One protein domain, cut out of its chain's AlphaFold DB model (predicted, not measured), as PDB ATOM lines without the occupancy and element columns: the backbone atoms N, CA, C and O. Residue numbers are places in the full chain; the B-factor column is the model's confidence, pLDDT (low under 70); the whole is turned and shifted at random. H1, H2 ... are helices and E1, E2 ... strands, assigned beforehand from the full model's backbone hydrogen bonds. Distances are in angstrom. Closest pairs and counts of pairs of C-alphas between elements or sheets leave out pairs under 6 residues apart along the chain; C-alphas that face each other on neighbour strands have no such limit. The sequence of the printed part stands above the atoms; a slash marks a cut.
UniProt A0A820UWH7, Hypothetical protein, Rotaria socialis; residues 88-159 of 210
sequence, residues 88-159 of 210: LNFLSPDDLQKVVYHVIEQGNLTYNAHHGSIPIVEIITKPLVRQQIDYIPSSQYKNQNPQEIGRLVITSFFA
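Overview. This is residues 88 to 159 of the 210 residues of the protein "Hypothetical protein" of Rotaria socialis (UniProt A0A820UWH7). A long, slender hairpin of two strands, E1 and E2, has a small head of two helices, H1 and H2, near the end where E1 begins and E2 ends. Residues 112 to 119, in the link between the helices, stick out beyond this head, while the loop of residues 138 to 149 joins the strands at the far end. The printed part has 72 residues, with two named helices and two named strands in the order H1, H2, E1, E2; the sheet, E1 - E2, is antiparallel and the class is mixed, helices and strands. The whole is loose, with a radius of gyration of the C-alphas of 16.1 A, and spans 52 by 22 by 19 A.

Along the chain. Find C-alpha 128 at (41.487, 10.657, 0.071); from there E1, residues 128 to 137, runs 26.8 A. E2, residues 150 to 158, returns over 25.7 A to C-alpha 158 at (41.922, 7.047, 2.641). Look for H1, residues 93 to 106, from C-alpha 93 at (33.178, 21.805, 10.265); it is 20.1 A long. H2 is residues 120 to 125, 8.9 A long.

Arrangement. Look first at the hairpin: E1 and E2 are antiparallel, with 164 degrees between their directions, and N 132 and O 155 are 2.9 A apart, within hydrogen-bond range, as are N 153 and O 134, at 2.8 A. The closest C-alphas of H1 and E2, those of Val 103 and Phe 158, are 7.6 A apart. H1 and E1 are apart. With residues 97 to 103 alone, H1 touches H2; their closest C-alphas, those of Val 100 and Ile 124, are 6.0 A apart. They run the same way at a steep tilt of 64 degrees. O i to N i+4 pairs are within hydrogen-bond range in 9 of 10 in H1 and 1 of 2 in H2.

Size, cuts and confidence. The two C-alphas farthest apart, those of His 114 and Pro 146, are 51.9 A apart. The printed part has no cut. The links H1 to H2 and E1 to E2 are long, and H2 to E1 is tight. In the B-factor column, residues 110 to 125 are under 70; the mean pLDDT of the printed part is 78.8.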
ATOM      1  N   LEU A  88      34.850  16.598   0.580       85.06
ATOM      2  CA  LEU A  88      34.403  16.437   1.969       85.06
ATOM      3  C   LEU A  88      33.398  17.521   2.370       85.06
ATOM      4  O   LEU A  88      33.107  17.697   3.547       85.06
ATOM      5  N   ASN A  89      32.820  18.213   1.383       82.00
ATOM      6  CA  ASN A  89      31.907  19.343   1.586       82.00
ATOM      7  C   ASN A  89      30.574  18.960   2.254       82.00
ATOM      8  O   ASN A  89      29.803  19.840   2.626       82.00
ATOM      9  N   PHE A  90      30.291  17.663   2.390       82.94
ATOM     10  CA  PHE A  90      29.131  17.156   3.121       82.94
ATOM     11  C   PHE A  90      29.362  17.049   4.629       82.94
ATOM     12  O   PHE A  90      28.401  16.854   5.370       82.94
ATOM     13  N   LEU A  91      30.614  17.139   5.084       82.62
ATOM     14  CA  LEU A  91      30.938  17.133   6.502       82.62
ATOM     15  C   LEU A  91      30.713  18.526   7.086       82.62
ATOM     16  O   LEU A  91      31.101  19.539   6.500       82.62
ATOM     17  N   SER A  92      30.111  18.569   8.272       81.69
ATOM     18  CA  SER A  92      30.100  19.789   9.074       81.69
ATOM     19  C   SER A  92      31.538  20.149   9.485       81.69
ATOM     20  O   SER A  92      32.383  19.251   9.573       81.69
ATOM     21  N   PRO A  93      31.853  21.425   9.768       75.81
ATOM     22  CA  PRO A  93      33.178  21.805  10.265       75.81
ATOM     23  C   PRO A  93      33.616  21.004  11.505       75.81
ATOM     24  O   PRO A  93      34.770  20.586  11.591       75.81
ATOM     25  N   ASP A  94      32.681  20.728  12.418       78.88
ATOM     26  CA  ASP A  94      32.940  19.969  13.647       78.88
ATOM     27  C   ASP A  94      33.254  18.494  13.359       78.88
ATOM     28  O   ASP A  94      34.116  17.889  13.999       78.88
ATOM     29  N   ASP A  95      32.573  17.893  12.380       82.69
ATOM     30  CA  ASP A  95      32.810  16.498  12.003       82.69
ATOM     31  C   ASP A  95      34.047  16.344  11.126       82.69
ATOM     32  O   ASP A  95      34.753  15.342  11.234       82.69
ATOM     33  N   LEU A  96      34.363  17.357  10.316       82.75
ATOM     34  CA  LEU A  96      35.589  17.404   9.531       82.75
ATOM     35  C   LEU A  96      36.805  17.240  10.442       82.75
ATOM     36  O   LEU A  96      37.646  16.383  10.190       82.75
ATOM     37  N   GLN A  97      36.864  18.004  11.536       80.62
ATOM     38  CA  GLN A  97      37.958  17.927  12.501       80.62
ATOM     39  C   GLN A  97      38.087  16.524  13.116       80.62
ATOM     40  O   GLN A  97      39.197  16.000  13.227       80.62
ATOM     41  N   LYS A  98      36.968  15.882  13.473       85.00
ATOM     42  CA  LYS A  98      36.977  14.512  14.017       85.00
ATOM     43  C   LYS A  98      37.496  13.503  12.999       85.00
ATOM     44  O   LYS A  98      38.337  12.679  13.347       85.00
ATOM     45  N   VAL A  99      37.025  13.581  11.753       82.62
ATOM     46  CA  VAL A  99      37.483  12.705  10.665       82.62
ATOM     47  C   VAL A  99      38.980  12.879  10.445       82.62
ATOM     48  O   VAL A  99      39.689  11.885  10.329       82.62
ATOM     49  N   VAL A 100      39.478  14.119  10.459       79.50
ATOM     50  CA  VAL A 100      40.912  14.407  10.330       79.50
ATOM     51  C   VAL A 100      41.704  13.697  11.417       79.50
ATOM     52  O   VAL A 100      42.603  12.926  11.098       79.50
ATOM     53  N   TYR A 101      41.369  13.918  12.690       82.44
ATOM     54  CA  TYR A 101      42.104  13.288  13.785       82.44
ATOM     55  C   TYR A 101      42.030  11.770  13.729       82.44
ATOM     56  O   TYR A 101      43.045  11.113  13.937       82.44
ATOM     57  N   HIS A 102      40.871  11.217  13.379       83.12
ATOM     58  CA  HIS A 102      40.714   9.778  13.256       83.12
ATOM     59  C   HIS A 102      41.593   9.198  12.141       83.12
ATOM     60  O   HIS A 102      42.257   8.190  12.350       83.12
ATOM     61  N   VAL A 103      41.662   9.854  10.979       78.56
ATOM     62  CA  VAL A 103      42.539   9.435   9.873       78.56
ATOM     63  C   VAL A 103      44.016   9.561  10.254       78.56
ATOM     64  O   VAL A 103      44.801   8.677   9.921       78.56
ATOM     65  N   ILE A 104      44.405  10.618  10.974       77.50
ATOM     66  CA  ILE A 104      45.781  10.786  11.465       77.50
ATOM     67  C   ILE A 104      46.149   9.672  12.447       77.50
ATOM     68  O   ILE A 104      47.200   9.054  12.297       77.50
ATOM     69  N   GLU A 105      45.290   9.424  13.436       80.38
ATOM     70  CA  GLU A 105      45.521   8.460  14.511       80.38
ATOM     71  C   GLU A 105      45.544   7.025  13.975       80.38
ATOM     72  O   GLU A 105      46.518   6.306  14.180       80.38
ATOM     73  N   GLN A 106      44.511   6.622  13.231       78.44
ATOM     74  CA  GLN A 106      44.432   5.281  12.645       78.44
ATOM     75  C   GLN A 106      45.496   5.068  11.564       78.44
ATOM     76  O   GLN A 106      45.982   3.956  11.381       78.44
ATOM     77  N   GLY A 107      45.858   6.133  10.845       71.50
ATOM     78  CA  GLY A 107      46.855   6.086   9.787       71.50
ATOM     79  C   GLY A 107      48.304   6.230  10.253       71.50
ATOM     80  O   GLY A 107      49.203   6.151   9.421       71.50
ATOM     81  N   ASN A 108      48.545   6.483  11.545       70.31
ATOM     82  CA  ASN A 108      49.860   6.831  12.092       70.31
ATOM     83  C   ASN A 108      50.606   7.883  11.235       70.31
ATOM     84  O   ASN A 108      51.799   7.763  10.946       70.31
ATOM     85  N   LEU A 109      49.870   8.891  10.755       70.25
ATOM     86  CA  LEU A 109      50.388   9.872   9.804       70.25
ATOM     87  C   LEU A 109      51.260  10.895  10.537       70.25
ATOM     88  O   LEU A 109      50.763  11.698  11.327       70.25
ATOM     89  N   THR A 110      52.558  10.907  10.243       65.88
ATOM     90  CA  THR A 110      53.485  11.926  10.741       65.88
ATOM     91  C   THR A 110      53.644  13.037   9.705       65.88
ATOM     92  O   THR A 110      53.982  12.806   8.545       65.88
ATOM     93  N   TYR A 111      53.383  14.278  10.114       62.62
ATOM     94  CA  TYR A 111      53.554  15.447   9.255       62.62
ATOM     95  C   TYR A 111      54.827  16.183   9.661       62.62
ATOM     96  O   TYR A 111      54.863  16.844  10.696       62.62
ATOM     97  N   ASN A 112      55.863  16.114   8.821       53.59
ATOM     98  CA  ASN A 112      57.122  16.855   8.993       53.59
ATOM     99  C   ASN A 112      56.978  18.345   8.627       53.59
ATOM    100  O   ASN A 112      57.837  18.921   7.961       53.59
ATOM    101  N   ALA A 113      55.869  18.978   9.007       51.22
ATOM    102  CA  ALA A 113      55.634  20.386   8.738       51.22
ATOM    103  C   ALA A 113      55.902  21.200  10.001       51.22
ATOM    104  O   ALA A 113      55.378  20.888  11.070       51.22
ATOM    105  N   HIS A 114      56.709  22.255   9.874       49.66
ATOM    106  CA  HIS A 114      56.832  23.269  10.916       49.66
ATOM    107  C   HIS A 114      55.430  23.731  11.326       49.66
ATOM    108  O   HIS A 114      54.626  24.119  10.477       49.66
ATOM    109  N   HIS A 115      55.140  23.618  12.622       42.47
ATOM    110  CA  HIS A 115      53.853  23.917  13.237       42.47
ATOM    111  C   HIS A 115      53.327  25.285  12.774       42.47
ATOM    112  O   HIS A 115      53.786  26.318  13.256       42.47
ATOM    113  N   GLY A 116      52.385  25.307  11.823       49.88
ATOM    114  CA  GLY A 116      51.722  26.555  11.439       49.88
ATOM    115  C   GLY A 116      50.993  26.624  10.097       49.88
ATOM    116  O   GLY A 116      50.178  27.530   9.960       49.88
ATOM    117  N   SER A 117      51.231  25.747   9.110       52.94
ATOM    118  CA  SER A 117      50.819  26.097   7.730       52.94
ATOM    119  C   SER A 117      50.150  25.039   6.853       52.94
ATOM    120  O   SER A 117      49.839  25.381   5.716       52.94
ATOM    121  N   ILE A 118      49.867  23.811   7.308       58.22
ATOM    122  CA  ILE A 118      49.050  22.891   6.488       58.22
ATOM    123  C   ILE A 118      47.573  23.060   6.872       58.22
ATOM    124  O   ILE A 118      47.209  22.720   8.002       58.22
ATOM    125  N   PRO A 119      46.703  23.557   5.970       63.97
ATOM    126  CA  PRO A 119      45.268  23.591   6.213       63.97
ATOM    127  C   PRO A 119      44.753  22.179   6.506       63.97
ATOM    128  O   PRO A 119      45.075  21.236   5.787       63.97
ATOM    129  N   ILE A 120      43.901  22.032   7.523       63.03
ATOM    130  CA  ILE A 120      43.271  20.758   7.932       63.03
ATOM    131  C   ILE A 120      42.653  20.005   6.739       63.03
ATOM    132  O   ILE A 120      42.687  18.779   6.674       63.03
ATOM    133  N   VAL A 121      42.142  20.743   5.753       62.03
ATOM    134  CA  VAL A 121      41.578  20.194   4.514       62.03
ATOM    135  C   VAL A 121      42.640  19.504   3.650       62.03
ATOM    136  O   VAL A 121      42.361  18.463   3.064       62.03
ATOM    137  N   GLU A 122      43.869  20.016   3.577       62.75
ATOM    138  CA  GLU A 122      44.950  19.396   2.795       62.75
ATOM    139  C   GLU A 122      45.451  18.089   3.413       62.75
ATOM    140  O   GLU A 122      45.831  17.168   2.691       62.75
ATOM    141  N   ILE A 123      45.419  18.000   4.745       62.12
ATOM    142  CA  ILE A 123      45.816  16.812   5.514       62.12
ATOM    143  C   ILE A 123      44.949  15.607   5.137       62.12
ATOM    144  O   ILE A 123      45.450  14.494   5.038       62.12
ATOM    145  N   ILE A 124      43.659  15.827   4.883       66.69
ATOM    146  CA  ILE A 124      42.693  14.755   4.602       66.69
ATOM    147  C   ILE A 124      42.384  14.570   3.122       66.69
ATOM    148  O   ILE A 124      42.025  13.470   2.714       66.69
ATOM    149  N   THR A 125      42.527  15.611   2.300       62.16
ATOM    150  CA  THR A 125      42.273  15.499   0.855       62.16
ATOM    151  C   THR A 125      43.405  14.789   0.127       62.16
ATOM    152  O   THR A 125      43.128  14.057  -0.814       62.16
ATOM    153  N   LYS A 126      44.660  14.931   0.575       70.19
ATOM    154  CA  LYS A 126      45.801  14.191   0.009       70.19
ATOM    155  C   LYS A 126      45.681  12.665   0.145       70.19
ATOM    156  O   LYS A 126      45.947  11.984  -0.840       70.19
ATOM    157  N   PRO A 127      45.303  12.108   1.312       75.50
ATOM    158  CA  PRO A 127      45.096  10.670   1.441       75.50
ATOM    159  C   PRO A 127      43.750  10.202   0.881       75.50
ATOM    160  O   PRO A 127      43.591   9.009   0.664       75.50
ATOM    161  N   LEU A 128      42.764  11.072   0.651       83.62
ATOM    162  CA  LEU A 128      41.487  10.657   0.071       83.62
ATOM    163  C   LEU A 128      41.709  10.167  -1.366       83.62
ATOM    164  O   LEU A 128      42.121  10.935  -2.228       83.62
ATOM    165  N   VAL A 129      41.424   8.890  -1.627       84.75
ATOM    166  CA  VAL A 129      41.671   8.256  -2.939       84.75
ATOM    167  C   VAL A 129      40.400   7.831  -3.653       84.75
ATOM    168  O   VAL A 129      40.382   7.708  -4.874       84.75
ATOM    169  N   ARG A 130      39.324   7.582  -2.903       84.88
ATOM    170  CA  ARG A 130      38.053   7.139  -3.470       84.88
ATOM    171  C   ARG A 130      36.898   7.533  -2.570       84.88
ATOM    172  O   ARG A 130      37.025   7.545  -1.347       84.88
ATOM    173  N   GLN A 131      35.751   7.787  -3.186       88.62
ATOM    174  CA  GLN A 131      34.479   7.913  -2.492       88.62
ATOM    175  C   GLN A 131      33.409   7.084  -3.192       88.62
ATOM    176  O   GLN A 131      33.453   6.893  -4.406       88.62
ATOM    177  N   GLN A 132      32.475   6.565  -2.407       89.44
ATOM    178  CA  GLN A 132      31.342   5.782  -2.878       89.44
ATOM    179  C   GLN A 132      30.077   6.247  -2.166       89.44
ATOM    180  O   GLN A 132      30.117   6.604  -0.990       89.44
ATOM    181  N   ILE A 133      28.967   6.247  -2.897       89.31
ATOM    182  CA  ILE A 133      27.647   6.558  -2.365       89.31
ATOM    183  C   ILE A 133      26.802   5.299  -2.462       89.31
ATOM    184  O   ILE A 133      26.615   4.764  -3.552       89.31
ATOM    185  N   ASP A 134      26.250   4.892  -1.329       91.25
ATOM    186  CA  ASP A 134      25.322   3.779  -1.219       91.25
ATOM    187  C   ASP A 134      24.008   4.270  -0.604       91.25
ATOM    188  O   ASP A 134      23.986   5.157   0.252       91.25
ATOM    189  N   TYR A 135      22.889   3.692  -1.035       91.75
ATOM    190  CA  TYR A 135      21.588   3.933  -0.424       91.75
ATOM    191  C   TYR A 135      21.080   2.645   0.209       91.75
ATOM    192  O   TYR A 135      20.930   1.631  -0.470       91.75
ATOM    193  N   ILE A 136      20.800   2.703   1.509       93.25
ATOM    194  CA  ILE A 136      20.281   1.582   2.287       93.25
ATOM    195  C   ILE A 136      18.798   1.858   2.569       93.25
ATOM    196  O   ILE A 136      18.497   2.748   3.367       93.25
ATOM    197  N   PRO A 137      17.857   1.132   1.940       93.19
ATOM    198  CA  PRO A 137      16.427   1.276   2.205       93.19
ATOM    199  C   PRO A 137      16.078   0.979   3.665       93.19
ATOM    200  O   PRO A 137      16.670   0.086   4.279       93.19
ATOM    201  N   SER A 138      15.059   1.652   4.206       93.69
ATOM    202  CA  SER A 138      14.640   1.450   5.601       93.69
ATOM    203  C   SER A 138      14.119   0.047   5.905       93.69
ATOM    204  O   SER A 138      14.124  -0.372   7.060       93.69
ATOM    205  N   SER A 139      13.770  -0.732   4.877       92.31
ATOM    206  CA  SER A 139      13.432  -2.152   5.004       92.31
ATOM    207  C   SER A 139      14.609  -3.038   5.437       92.31
ATOM    208  O   SER A 139      14.387  -4.178   5.833       92.31
ATOM    209  N   GLN A 140      15.853  -2.555   5.339       92.31
ATOM    210  CA  GLN A 140      17.063  -3.337   5.620       92.31
ATOM    211  C   GLN A 140      17.611  -3.146   7.045       92.31
ATOM    212  O   GLN A 140      18.589  -3.793   7.414       92.31
ATOM    213  N   TYR A 141      17.006  -2.285   7.870       92.19
ATOM    214  CA  TYR A 141      17.436  -2.063   9.254       92.19
ATOM    215  C   TYR A 141      16.260  -1.776  10.188       92.19
ATOM    216  O   TYR A 141      15.163  -1.417   9.768       92.19
ATOM    217  N   LYS A 142      16.487  -1.930  11.498       89.56
ATOM    218  CA  LYS A 142      15.489  -1.559  12.507       89.56
ATOM    219  C   LYS A 142      15.357  -0.041  12.548       89.56
ATOM    220  O   LYS A 142      16.242   0.650  13.048       89.56
ATOM    221  N   ASN A 143      14.249   0.456  12.020       85.25
ATOM    222  CA  ASN A 143      13.935   1.871  11.980       85.25
ATOM    223  C   ASN A 143      12.904   2.227  13.066       85.25
ATOM    224  O   ASN A 143      11.892   1.545  13.215       85.25
ATOM    225  N   GLN A 144      13.175   3.285  13.833       88.56
ATOM    226  CA  GLN A 144      12.259   3.824  14.847       88.56
ATOM    227  C   GLN A 144      11.352   4.930  14.287       88.56
ATOM    228  O   GLN A 144      10.332   5.247  14.891       88.56
ATOM    229  N   ASN A 145      11.709   5.512  13.139       89.12
ATOM    230  CA  ASN A 145      10.979   6.598  12.507       89.12
ATOM    231  C   ASN A 145      10.219   6.098  11.263       89.12
ATOM    232  O   ASN A 145      10.836   5.877  10.221       89.12
ATOM    233  N   PRO A 146       8.880   5.984  11.307       83.94
ATOM    234  CA  PRO A 146       8.093   5.473  10.183       83.94
ATOM    235  C   PRO A 146       8.143   6.361   8.926       83.94
ATOM    236  O   PRO A 146       7.732   5.915   7.860       83.94
ATOM    237  N   GLN A 147       8.638   7.599   9.022       89.56
ATOM    238  CA  GLN A 147       8.786   8.512   7.882       89.56
ATOM    239  C   GLN A 147      10.142   8.384   7.168       89.56
ATOM    240  O   GLN A 147      10.319   8.932   6.081       89.56
ATOM    241  N   GLU A 148      11.116   7.686   7.759       88.56
ATOM    242  CA  GLU A 148      12.429   7.484   7.146       88.56
ATOM    243  C   GLU A 148      12.350   6.392   6.065       88.56
ATOM    244  O   GLU A 148      12.016   5.234   6.327       88.56
ATOM    245  N   ILE A 149      12.674   6.771   4.826       90.31
ATOM    246  CA  ILE A 149      12.642   5.874   3.659       90.31
ATOM    247  C   ILE A 149      13.947   5.086   3.469       90.31
ATOM    248  O   ILE A 149      13.958   4.043   2.819       90.31
ATOM    249  N   GLY A 150      15.048   5.566   4.044       91.25
ATOM    250  CA  GLY A 150      16.365   4.951   3.929       91.25
ATOM    251  C   GLY A 150      17.484   5.890   4.369       91.25
ATOM    252  O   GLY A 150      17.242   7.050   4.711       91.25
ATOM    253  N   ARG A 151      18.717   5.391   4.311       90.94
ATOM    254  CA  ARG A 151      19.942   6.121   4.649       90.94
ATOM    255  C   ARG A 151      20.836   6.242   3.431       90.94
ATOM    256  O   ARG A 151      21.123   5.254   2.765       90.94
ATOM    257  N   LEU A 152      21.296   7.461   3.180       88.69
ATOM    258  CA  LEU A 152      22.393   7.718   2.261       88.69
ATOM    259  C   LEU A 152      23.707   7.540   3.022       88.69
ATOM    260  O   LEU A 152      23.923   8.200   4.037       88.69
ATOM    261  N   VAL A 153      24.573   6.659   2.537       90.31
ATOM    262  CA  VAL A 153      25.887   6.392   3.116       90.31
ATOM    263  C   VAL A 153      26.943   6.857   2.128       90.31
ATOM    264  O   VAL A 153      26.955   6.428   0.978       90.31
ATOM    265  N   ILE A 154      27.821   7.751   2.576       89.56
ATOM    266  CA  ILE A 154      28.984   8.187   1.805       89.56
ATOM    267  C   ILE A 154      30.215   7.553   2.441       89.56
ATOM    268  O   ILE A 154      30.619   7.927   3.542       89.56
ATOM    269  N   THR A 155      30.818   6.600   1.741       89.88
ATOM    270  CA  THR A 155      32.031   5.916   2.182       89.88
ATOM    271  C   THR A 155      33.240   6.607   1.565       89.88
ATOM    272  O   THR A 155      33.338   6.712   0.343       89.88
ATOM    273  N   SER A 156      34.161   7.082   2.403       88.69
ATOM    274  CA  SER A 156      35.415   7.712   1.972       88.69
ATOM    275  C   SER A 156      36.594   6.793   2.270       88.69
ATOM    276  O   SER A 156      36.737   6.315   3.393       88.69
ATOM    277  N   PHE A 157      37.432   6.544   1.266       85.56
ATOM    278  CA  PHE A 157      38.605   5.683   1.366       85.56
ATOM    279  C   PHE A 157      39.867   6.535   1.399       85.56
ATOM    280  O   PHE A 157      40.111   7.329   0.486       85.56
ATOM    281  N   PHE A 158      40.676   6.327   2.430       84.62
ATOM    282  CA  PHE A 158      41.922   7.047   2.641       84.62
ATOM    283  C   PHE A 158      43.108   6.099   2.457       84.62
ATOM    284  O   PHE A 158      43.142   5.017   3.043       84.62
ATOM    285  N   ALA A 159      44.075   6.498   1.637       80.06
ATOM    286  CA  ALA A 159      45.357   5.833   1.517       80.06
ATOM    287  C   ALA A 159      46.218   6.177   2.733       80.06
ATOM    288  O   ALA A 159      46.528   7.340   2.992       80.06
TER     289      ALA A 159